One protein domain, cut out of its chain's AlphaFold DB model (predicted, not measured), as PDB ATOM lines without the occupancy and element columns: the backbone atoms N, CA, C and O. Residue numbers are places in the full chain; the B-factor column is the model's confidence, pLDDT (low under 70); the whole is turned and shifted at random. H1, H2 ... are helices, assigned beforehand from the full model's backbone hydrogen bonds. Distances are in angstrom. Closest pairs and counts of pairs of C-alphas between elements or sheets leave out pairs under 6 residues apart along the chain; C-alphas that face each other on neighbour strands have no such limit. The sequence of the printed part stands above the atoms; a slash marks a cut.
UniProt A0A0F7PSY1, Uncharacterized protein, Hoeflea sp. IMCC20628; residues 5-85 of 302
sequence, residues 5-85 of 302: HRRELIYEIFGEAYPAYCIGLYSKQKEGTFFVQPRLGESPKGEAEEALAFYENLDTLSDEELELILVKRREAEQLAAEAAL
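What this domain is: This is residues 5 to 85 of the 302 residues of an uncharacterized protein of Hoeflea sp. IMCC20628 (UniProt A0A0F7PSY1). Two helices, H2 and H3, meet near their ends as an open V, and H1 packs on both arms near the corner. A long loop, residues 18 to 44, leads from H1 to H2; residues 26 to 31 stick out, as do residues 74 to 85 at the far end of H3. The 81 printed residues hold three named helices, H1, H2, H3, and no named strand: all helix, only just loose, close to compact, radius of gyration of the C-alphas 14.5 A, spans 39 by 28 by 25 A.

Where its parts are: H1, residues 5 to 17, begins at C-alpha 5 (56.651, 38.184, -2.537) and measures 18.9 A. H2, residues 45 to 60, measures 23.4 A. H3, residues 63 to 83, measures 29.9 A and ends at C-alpha 83 (67.282, 55.037, 21.860).

How they stand to each other: H1 and H2, a helical hairpin, touch through residues 10 to 14 and 54 to 59 alone, at a shallow tilt of 31 degrees, opposite ways; their closest C-alphas, Ile 10 and Leu 58, are 6.3 A apart. H3 touches H1 with residues 63 to 70 alone, at a steep tilt of 41 degrees, the same way; the closest C-alphas, Arg 6 and Asp 63, are 6.2 A apart. H2 and H3 are close but not clearly touching, at 61 degrees. In H1, H2 and H3 every O i to N i+4 pair is within hydrogen-bond range.

The domain as a whole: The C-alphas of Glu 31 and Leu 85, the two farthest apart, are 43.2 A apart. The printed part has no cut. The link H1 to H2 is long, H2 to H3 tight. Residues 23 to 44 have pLDDT under 70.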
ATOM      1  N   HIS A   5      55.801  37.214  -3.246       90.62
ATOM      2  CA  HIS A   5      56.651  38.184  -2.537       90.62
ATOM      3  C   HIS A   5      55.871  39.446  -2.162       90.62
ATOM      4  O   HIS A   5      55.808  39.824  -0.997       90.62
ATOM      5  N   ARG A   6      55.159  40.037  -3.129       93.56
ATOM      6  CA  ARG A   6      54.311  41.219  -2.901       93.56
ATOM      7  C   ARG A   6      53.293  40.996  -1.787       93.56
ATOM      8  O   ARG A   6      53.084  41.867  -0.946       93.56
ATOM      9  N   ARG A   7      52.653  39.823  -1.766       90.69
ATOM     10  CA  ARG A   7      51.696  39.475  -0.706       90.69
ATOM     11  C   ARG A   7      52.374  39.452   0.658       90.69
ATOM     12  O   ARG A   7      51.803  39.981   1.601       90.69
ATOM     13  N   GLU A   8      53.559  38.857   0.757       90.69
ATOM     14  CA  GLU A   8      54.337  38.815   1.998       90.69
ATOM     15  C   GLU A   8      54.665  40.224   2.515       90.69
ATOM     16  O   GLU A   8      54.406  40.499   3.684       90.69
ATOM     17  N   LEU A   9      55.094  41.142   1.637       92.88
ATOM     18  CA  LEU A   9      55.353  42.544   1.998       92.88
ATOM     19  C   LEU A   9      54.098  43.246   2.536       92.88
ATOM     20  O   LEU A   9      54.140  43.881   3.590       92.88
ATOM     21  N   ILE A  10      52.963  43.106   1.836       93.50
ATOM     22  CA  ILE A  10      51.688  43.690   2.274       93.50
ATOM     23  C   ILE A  10      51.271  43.095   3.625       93.50
ATOM     24  O   ILE A  10      50.848  43.840   4.505       93.50
ATOM     25  N   TYR A  11      51.418  41.780   3.822       90.00
ATOM     26  CA  TYR A  11      51.071  41.119   5.083       90.00
ATOM     27  C   TYR A  11      51.959  41.546   6.252       90.00
ATOM     28  O   TYR A  11      51.441  41.688   7.357       90.00
ATOM     29  N   GLU A  12      53.258  41.758   6.035       91.56
ATOM     30  CA  GLU A  12      54.175  42.254   7.068       91.56
ATOM     31  C   GLU A  12      53.738  43.655   7.529       91.56
ATOM     32  O   GLU A  12      53.434  43.849   8.706       91.56
ATOM     33  N   ILE A  13      53.564  44.596   6.590       93.69
ATOM     34  CA  ILE A  13      53.150  45.976   6.903       93.69
ATOM     35  C   ILE A  13      51.755  46.001   7.549       93.69
ATOM     36  O   ILE A  13      51.539  46.674   8.563       93.69
ATOM     37  N   PHE A  14      50.801  45.265   6.970       93.44
ATOM     38  CA  PHE A  14      49.420  45.206   7.444       93.44
ATOM     39  C   PHE A  14      49.317  44.565   8.828       93.44
ATOM     40  O   PHE A  14      48.631  45.095   9.704       93.44
ATOM     41  N   GLY A  15      50.006  43.446   9.054       88.88
ATOM     42  CA  GLY A  15      49.906  42.691  10.298       88.88
ATOM     43  C   GLY A  15      50.516  43.385  11.498       88.88
ATOM     44  O   GLY A  15      50.056  43.181  12.620       88.88
ATOM     45  N   GLU A  16      51.482  44.262  11.281       87.31
ATOM     46  CA  GLU A  16      52.010  45.097  12.346       87.31
ATOM     47  C   GLU A  16      51.094  46.287  12.687       87.31
ATOM     48  O   GLU A  16      51.076  46.721  13.838       87.31
ATOM     49  N   ALA A  17      50.348  46.834  11.717       90.38
ATOM     50  CA  ALA A  17      49.401  47.934  11.948       90.38
ATOM     51  C   ALA A  17      48.069  47.441  12.545       90.38
ATOM     52  O   ALA A  17      47.524  48.061  13.455       90.38
ATOM     53  N   TYR A  18      47.580  46.296  12.066       89.38
ATOM     54  CA  TYR A  18      46.275  45.725  12.400       89.38
ATOM     55  C   TYR A  18      46.398  44.242  12.813       89.38
ATOM     56  O   TYR A  18      45.790  43.361  12.191       89.38
ATOM     57  N   PRO A  19      47.147  43.912  13.889       86.19
ATOM     58  CA  PRO A  19      47.432  42.524  14.273       86.19
ATOM     59  C   PRO A  19      46.177  41.709  14.612       86.19
ATOM     60  O   PRO A  19      46.152  40.497  14.407       86.19
ATOM     61  N   ALA A  20      45.109  42.358  15.090       82.25
ATOM     62  CA  ALA A  20      43.832  41.711  15.401       82.25
ATOM     63  C   ALA A  20      43.094  41.174  14.158       82.25
ATOM     64  O   ALA A  20      42.276  40.261  14.281       82.25
ATOM     65  N   TYR A  21      43.406  41.716  12.978       80.06
ATOM     66  CA  TYR A  21      42.796  41.365  11.694       80.06
ATOM     67  C   TYR A  21      43.635  40.361  10.896       80.06
ATOM     68  O   TYR A  21      43.184  39.828   9.884       80.06
ATOM     69  N   CYS A  22      44.835  40.041  11.382       76.00
ATOM     70  CA  CYS A  22      45.638  38.944  10.869       76.00
ATOM     71  C   CYS A  22      45.235  37.650  11.574       76.00
ATOM     72  O   CYS A  22      45.732  37.314  12.652       76.00
ATOM     73  N   ILE A  23      44.304  36.902  10.980       62.75
ATOM     74  CA  ILE A  23      43.925  35.582  11.489       62.75
ATOM     75  C   ILE A  23      45.122  34.639  11.318       62.75
ATOM     76  O   ILE A  23      45.361  34.125  10.235       62.75
ATOM     77  N   GLY A  24      45.863  34.435  12.410       54.09
ATOM     78  CA  GLY A  24      46.782  33.323  12.657       54.09
ATOM     79  C   GLY A  24      47.680  32.918  11.484       54.09
ATOM     80  O   GLY A  24      47.300  32.076  10.677       54.09
ATOM     81  N   LEU A  25      48.931  33.382  11.509       44.50
ATOM     82  CA  LEU A  25      50.058  33.016  10.627       44.50
ATOM     83  C   LEU A  25      50.348  31.496  10.454       44.50
ATOM     84  O   LEU A  25      51.353  31.135   9.852       44.50
ATOM     85  N   TYR A  26      49.512  30.576  10.955       41.47
ATOM     86  CA  TYR A  26      49.801  29.138  11.018       41.47
ATOM     87  C   TYR A  26      48.735  28.179  10.477       41.47
ATOM     88  O   TYR A  26      48.979  26.972  10.480       41.47
ATOM     89  N   SER A  27      47.605  28.638   9.935       41.78
ATOM     90  CA  SER A  27      46.767  27.735   9.134       41.78
ATOM     91  C   SER A  27      46.951  28.044   7.656       41.78
ATOM     92  O   SER A  27      46.413  29.028   7.159       41.78
ATOM     93  N   LYS A  28      47.691  27.183   6.944       40.78
ATOM     94  CA  LYS A  28      47.671  27.080   5.476       40.78
ATOM     95  C   LYS A  28      46.235  26.794   5.006       40.78
ATOM     96  O   LYS A  28      45.912  25.653   4.680       40.78
ATOM     97  N   GLN A  29      45.353  27.787   4.995       44.41
ATOM     98  CA  GLN A  29      44.115  27.704   4.235       44.41
ATOM     99  C   GLN A  29      44.428  28.109   2.797       44.41
ATOM    100  O   GLN A  29      45.121  29.087   2.530       44.41
ATOM    101  N   LYS A  30      44.018  27.243   1.873       40.69
ATOM    102  CA  LYS A  30      44.517  27.150   0.497       40.69
ATOM    103  C   LYS A  30      44.049  28.266  -0.439       40.69
ATOM    104  O   LYS A  30      44.432  28.249  -1.602       40.69
ATOM    105  N   GLU A  31      43.250  29.217   0.022       45.59
ATOM    106  CA  GLU A  31      42.611  30.198  -0.850       45.59
ATOM    107  C   GLU A  31      42.665  31.562  -0.168       45.59
ATOM    108  O   GLU A  31      42.015  31.780   0.851       45.59
ATOM    109  N   GLY A  32      43.525  32.440  -0.701       47.28
ATOM    110  CA  GLY A  32      43.846  33.771  -0.180       47.28
ATOM    111  C   GLY A  32      42.662  34.730  -0.217       47.28
ATOM    112  O   GLY A  32      42.648  35.668  -1.008       47.28
ATOM    113  N   THR A  33      41.684  34.470   0.641       45.47
ATOM    114  CA  THR A  33      40.488  35.279   0.826       45.47
ATOM    115  C   THR A  33      40.560  35.901   2.209       45.47
ATOM    116  O   THR A  33      40.670  35.200   3.215       45.47
ATOM    117  N   PHE A  34      40.527  37.229   2.238       51.19
ATOM    118  CA  PHE A  34      40.484  38.026   3.452       51.19
ATOM    119  C   PHE A  34      39.228  37.680   4.246       51.19
ATOM    120  O   PHE A  34      38.114  37.865   3.763       51.19
ATOM    121  N   PHE A  35      39.399  37.221   5.482       48.50
ATOM    122  CA  PHE A  35      38.335  37.277   6.471       48.50
ATOM    123  C   PHE A  35      38.676  38.400   7.441       48.50
ATOM    124  O   PHE A  35      39.278  38.178   8.486       48.50
ATOM    125  N   VAL A  36      38.241  39.616   7.109       52.16
ATOM    126  CA  VAL A  36      38.036  40.679   8.102       52.16
ATOM    127  C   VAL A  36      36.779  40.304   8.896       52.16
ATOM    128  O   VAL A  36      35.749  40.964   8.828       52.16
ATOM    129  N   GLN A  37      36.795  39.154   9.571       53.16
ATOM    130  CA  GLN A  37      35.807  38.880  10.601       53.16
ATOM    131  C   GLN A  37      36.480  39.225  11.923       53.16
ATOM    132  O   GLN A  37      37.378  38.488  12.341       53.16
ATOM    133  N   PRO A  38      36.110  40.355  12.561       51.72
ATOM    134  CA  PRO A  38      36.608  40.656  13.892       51.72
ATOM    135  C   PRO A  38      36.330  39.454  14.794       51.72
ATOM    136  O   PRO A  38      35.317  38.763  14.622       51.72
ATOM    137  N   ARG A  39      37.222  39.183  15.756       55.03
ATOM    138  CA  ARG A  39      36.938  38.187  16.799       55.03
ATOM    139  C   ARG A  39      35.535  38.467  17.341       55.03
ATOM    140  O   ARG A  39      35.240  39.608  17.694       55.03
ATOM    141  N   LEU A  40      34.673  37.444  17.327       47.00
ATOM    142  CA  LEU A  40      33.259  37.554  17.690       47.00
ATOM    143  C   LEU A  40      33.114  38.333  19.011       47.00
ATOM    144  O   LEU A  40      33.429  37.795  20.069       47.00
ATOM    145  N   GLY A  41      32.647  39.585  18.938       57.16
ATOM    146  CA  GLY A  41      32.228  40.367  20.104       57.16
ATOM    147  C   GLY A  41      32.704  41.819  20.197       57.16
ATOM    148  O   GLY A  41      32.006  42.597  20.837       57.16
ATOM    149  N   GLU A  42      33.827  42.225  19.594       54.91
ATOM    150  CA  GLU A  42      34.477  43.485  20.020       54.91
ATOM    151  C   GLU A  42      35.279  44.206  18.922       54.91
ATOM    152  O   GLU A  42      36.465  44.465  19.089       54.91
ATOM    153  N   SER A  43      34.666  44.589  17.802       55.56
ATOM    154  CA  SER A  43      35.273  45.661  16.999       55.56
ATOM    155  C   SER A  43      34.246  46.738  16.656       55.56
ATOM    156  O   SER A  43      33.170  46.413  16.132       55.56
ATOM    157  N   PRO A  44      34.518  48.016  16.982       64.69
ATOM    158  CA  PRO A  44      33.701  49.114  16.502       64.69
ATOM    159  C   PRO A  44      33.796  49.123  14.974       64.69
ATOM    160  O   PRO A  44      34.894  49.125  14.433       64.69
ATOM    161  N   LYS A  45      32.652  49.134  14.277       71.00
ATOM    162  CA  LYS A  45      32.566  49.075  12.800       71.00
ATOM    163  C   LYS A  45      33.597  49.954  12.066       71.00
ATOM    164  O   LYS A  45      34.056  49.554  11.005       71.00
ATOM    165  N   GLY A  46      33.988  51.089  12.651       81.38
ATOM    166  CA  GLY A  46      34.999  51.987  12.091       81.38
ATOM    167  C   GLY A  46      36.414  51.403  11.987       81.38
ATOM    168  O   GLY A  46      37.068  51.623  10.979       81.38
ATOM    169  N   GLU A  47      36.887  50.608  12.950       83.12
ATOM    170  CA  GLU A  47      38.271  50.094  12.923       83.12
ATOM    171  C   GLU A  47      38.475  49.053  11.806       83.12
ATOM    172  O   GLU A  47      39.524  49.003  11.167       83.12
ATOM    173  N   ALA A  48      37.446  48.247  11.523       82.06
ATOM    174  CA  ALA A  48      37.468  47.287  10.421       82.06
ATOM    175  C   ALA A  48      37.426  47.981   9.046       82.06
ATOM    176  O   ALA A  48      38.080  47.524   8.108       82.06
ATOM    177  N   GLU A  49      36.674  49.081   8.929       86.06
ATOM    178  CA  GLU A  49      36.634  49.922   7.725       86.06
ATOM    179  C   GLU A  49      37.990  50.606   7.482       86.06
ATOM    180  O   GLU A  49      38.486  50.597   6.356       86.06
ATOM    181  N   GLU A  50      38.632  51.121   8.536       90.56
ATOM    182  CA  GLU A  50      39.985  51.691   8.471       90.56
ATOM    183  C   GLU A  50      41.032  50.650   8.055       90.56
ATOM    184  O   GLU A  50      41.846  50.919   7.170       90.56
ATOM    185  N   ALA A  51      40.990  49.448   8.638       87.81
ATOM    186  CA  ALA A  51      41.892  48.360   8.271       87.81
ATOM    187  C   ALA A  51      41.726  47.966   6.793       87.81
ATOM    188  O   ALA A  51      42.713  47.830   6.072       87.81
ATOM    189  N   LEU A  52      40.489  47.830   6.303       87.50
ATOM    190  CA  LEU A  52      40.242  47.521   4.892       87.50
ATOM    191  C   LEU A  52      40.785  48.622   3.969       87.50
ATOM    192  O   LEU A  52      41.506  48.313   3.022       87.50
ATOM    193  N   ALA A  53      40.504  49.890   4.278       92.50
ATOM    194  CA  ALA A  53      41.012  51.023   3.508       92.50
ATOM    195  C   ALA A  53      42.552  51.073   3.496       92.50
ATOM    196  O   ALA A  53      43.161  51.398   2.476       92.50
ATOM    197  N   PHE A  54      43.196  50.715   4.611       94.50
ATOM    198  CA  PHE A  54      44.652  50.615   4.694       94.50
ATOM    199  C   PHE A  54      45.204  49.479   3.822       94.50
ATOM    200  O   PHE A  54      46.172  49.691   3.093       94.50
ATOM    201  N   TYR A  55      44.576  48.298   3.842       92.56
ATOM    202  CA  TYR A  55      44.960  47.183   2.972       92.56
ATOM    203  C   TYR A  55      44.821  47.545   1.487       92.56
ATOM    204  O   TYR A  55      45.745  47.311   0.710       92.56
ATOM    205  N   GLU A  56      43.694  48.144   1.093       93.06
ATOM    206  CA  GLU A  56      43.467  48.583  -0.287       93.06
ATOM    207  C   GLU A  56      44.520  49.607  -0.724       93.06
ATOM    208  O   GLU A  56      45.036  49.513  -1.833       93.06
ATOM    209  N   ASN A  57      44.909  50.531   0.162       96.38
ATOM    210  CA  ASN A  57      46.005  51.459  -0.102       96.38
ATOM    211  C   ASN A  57      47.328  50.711  -0.359       96.38
ATOM    212  O   ASN A  57      47.952  50.927  -1.396       96.38
ATOM    213  N   LEU A  58      47.715  49.765   0.505       94.75
ATOM    214  CA  LEU A  58      48.924  48.954   0.299       94.75
ATOM    215  C   LEU A  58      48.894  48.162  -1.018       94.75
ATOM    216  O   LEU A  58      49.919  48.060  -1.690       94.75
ATOM    217  N   ASP A  59      47.731  47.643  -1.423       94.50
ATOM    218  CA  ASP A  59      47.579  46.914  -2.688       94.50
ATOM    219  C   ASP A  59      47.699  47.825  -3.924       94.50
ATOM    220  O   ASP A  59      47.977  47.330  -5.017       94.50
ATOM    221  N   THR A  60      47.570  49.151  -3.768       96.25
ATOM    222  CA  THR A  60      47.820  50.124  -4.852       96.25
ATOM    223  C   THR A  60      49.287  50.533  -5.005       96.25
ATOM    224  O   THR A  60      49.665  51.003  -6.078       96.25
ATOM    225  N   LEU A  61      50.124  50.336  -3.979       96.69
ATOM    226  CA  LEU A  61      51.542  50.720  -3.998       96.69
ATOM    227  C   LEU A  61      52.386  49.770  -4.852       96.69
ATOM    228  O   LEU A  61      52.090  48.584  -4.960       96.69
ATOM    229  N   SER A  62      53.471  50.250  -5.447       97.00
ATOM    230  CA  SER A  62      54.451  49.396  -6.133       97.00
ATOM    231  C   SER A  62      55.273  48.546  -5.151       97.00
ATOM    232  O   SER A  62      55.348  48.847  -3.961       97.00
ATOM    233  N   ASP A  63      55.914  47.482  -5.643       96.25
ATOM    234  CA  ASP A  63      56.768  46.622  -4.805       96.25
ATOM    235  C   ASP A  63      57.955  47.408  -4.217       96.25
ATOM    236  O   ASP A  63      58.279  47.248  -3.043       96.25
ATOM    237  N   GLU A  64      58.535  48.337  -4.988       96.81
ATOM    238  CA  GLU A  64      59.612  49.228  -4.527       96.81
ATOM    239  C   GLU A  64      59.153  50.148  -3.383       96.81
ATOM    240  O   GLU A  64      59.890  50.375  -2.420       96.81
ATOM    241  N   GLU A  65      57.923  50.668  -3.452       97.62
ATOM    242  CA  GLU A  65      57.350  51.502  -2.391       97.62
ATOM    243  C   GLU A  65      57.079  50.692  -1.117       97.62
ATOM    244  O   GLU A  65      57.374  51.172  -0.020       97.62
ATOM    245  N   LEU A  66      56.573  49.461  -1.249       95.88
ATOM    246  CA  LEU A  66      56.348  48.553  -0.119       95.88
ATOM    247  C   LEU A  66      57.670  48.180   0.572       95.88
ATOM    248  O   LEU A  66      57.772  48.257   1.799       95.88
ATOM    249  N   GLU A  67      58.707  47.845  -0.198       96.38
ATOM    250  CA  GLU A  67      60.043  47.569   0.342       96.38
ATOM    251  C   GLU A  67      60.637  48.797   1.042       96.38
ATOM    252  O   GLU A  67      61.171  48.685   2.149       96.38
ATOM    253  N   LEU A  68      60.490  49.989   0.455       96.50
ATOM    254  CA  LEU A  68      60.949  51.236   1.068       96.50
ATOM    255  C   LEU A  68      60.242  51.519   2.402       96.50
ATOM    256  O   LEU A  68      60.882  52.000   3.342       96.50
ATOM    257  N   ILE A  69      58.939  51.233   2.504       96.00
ATOM    258  CA  ILE A  69      58.179  51.367   3.757       96.00
ATOM    259  C   ILE A  69      58.751  50.432   4.828       96.00
ATOM    260  O   ILE A  69      59.028  50.890   5.939       96.00
ATOM    261  N   LEU A  70      58.992  49.160   4.501       94.50
ATOM    262  CA  LEU A  70      59.563  48.192   5.445       94.50
ATOM    263  C   LEU A  70      60.979  48.563   5.883       94.50
ATOM    264  O   LEU A  70      61.296  48.464   7.067       94.50
ATOM    265  N   VAL A  71      61.830  49.030   4.965       95.31
ATOM    266  CA  VAL A  71      63.182  49.501   5.307       95.31
ATOM    267  C   VAL A  71      63.106  50.668   6.286       95.31
ATOM    268  O   VAL A  71      63.696  50.591   7.363       95.31
ATOM    269  N   LYS A  72      62.317  51.706   5.976       95.50
ATOM    270  CA  LYS A  72      62.133  52.864   6.867       95.50
ATOM    271  C   LYS A  72      61.591  52.461   8.232       95.50
ATOM    272  O   LYS A  72      61.996  53.024   9.246       95.50
ATOM    273  N   ARG A  73      60.679  51.488   8.268       92.62
ATOM    274  CA  ARG A  73      60.122  50.976   9.516       92.62
ATOM    275  C   ARG A  73      61.173  50.250  10.345       92.62
ATOM    276  O   ARG A  73      61.357  50.595  11.506       92.62
ATOM    277  N   ARG A  74      61.900  49.300   9.752       90.75
ATOM    278  CA  ARG A  74      62.982  48.572  10.430       90.75
ATOM    279  C   ARG A  74      64.063  49.529  10.929       90.75
ATOM    280  O   ARG A  74      64.562  49.353  12.034       90.75
ATOM    281  N   GLU A  75      64.393  50.565  10.160       92.50
ATOM    282  CA  GLU A  75      65.292  51.639  10.597       92.50
ATOM    283  C   GLU A  75      64.718  52.411  11.790       92.50
ATOM    284  O   GLU A  75      65.424  52.616  12.776       92.50
ATOM    285  N   ALA A  76      63.443  52.805  11.749       92.94
ATOM    286  CA  ALA A  76      62.785  53.497  12.855       92.94
ATOM    287  C   ALA A  76      62.724  52.631  14.125       92.94
ATOM    288  O   ALA A  76      62.991  53.126  15.218       92.94
ATOM    289  N   GLU A  77      62.439  51.338  13.990       91.56
ATOM    290  CA  GLU A  77      62.440  50.374  15.093       91.56
ATOM    291  C   GLU A  77      63.843  50.158  15.654       91.56
ATOM    292  O   GLU A  77      64.017  50.140  16.870       91.56
ATOM    293  N   GLN A  78      64.862  50.062  14.798       91.12
ATOM    294  CA  GLN A  78      66.257  50.001  15.232       91.12
ATOM    295  C   GLN A  78      66.679  51.278  15.959       91.12
ATOM    296  O   GLN A  78      67.319  51.187  17.002       91.12
ATOM    297  N   LEU A  79      66.293  52.456  15.460       92.88
ATOM    298  CA  LEU A  79      66.560  53.739  16.111       92.88
ATOM    299  C   LEU A  79      65.833  53.847  17.453       92.88
ATOM    300  O   LEU A  79      66.427  54.306  18.424       92.88
ATOM    301  N   ALA A  80      64.581  53.393  17.536       94.44
ATOM    302  CA  ALA A  80      63.821  53.359  18.781       94.44
ATOM    303  C   ALA A  80      64.435  52.371  19.785       94.44
ATOM    304  O   ALA A  80      64.592  52.696  20.962       94.44
ATOM    305  N   ALA A  81      64.846  51.189  19.324       94.62
ATOM    306  CA  ALA A  81      65.504  50.180  20.145       94.62
ATOM    307  C   ALA A  81      66.893  50.642  20.616       94.62
ATOM    308  O   ALA A  81      67.255  50.418  21.770       94.62
ATOM    309  N   GLU A  82      67.655  51.330  19.758       95.06
ATOM    310  CA  GLU A  82      68.905  51.993  20.126       95.06
ATOM    311  C   GLU A  82      68.641  53.108  21.149       95.06
ATOM    312  O   GLU A  82      69.322  53.166  22.173       95.06
ATOM    313  N   ALA A  83      67.645  53.969  20.931       94.88
ATOM    314  CA  ALA A  83      67.282  55.037  21.860       94.88
ATOM    315  C   ALA A  83      66.838  54.495  23.228       94.88
ATOM    316  O   ALA A  83      67.136  55.112  24.246       94.88
ATOM    317  N   ALA A  84      66.204  53.318  23.270       96.00
ATOM    318  CA  ALA A  84      65.788  52.637  24.497       96.00
ATOM    319  C   ALA A  84      66.954  52.053  25.322       96.00
ATOM    320  O   ALA A  84      66.760  51.648  26.469       96.00
ATOM    321  N   LEU A  85      68.181  52.011  24.787       96.00
ATOM    322  CA  LEU A  85      69.341  51.512  25.528       96.00
ATOM    323  C   LEU A  85      69.636  52.387  26.750       96.00
ATOM    324  O   LEU A  85      69.600  53.615  26.689       96.00
TER     325      LEU A  85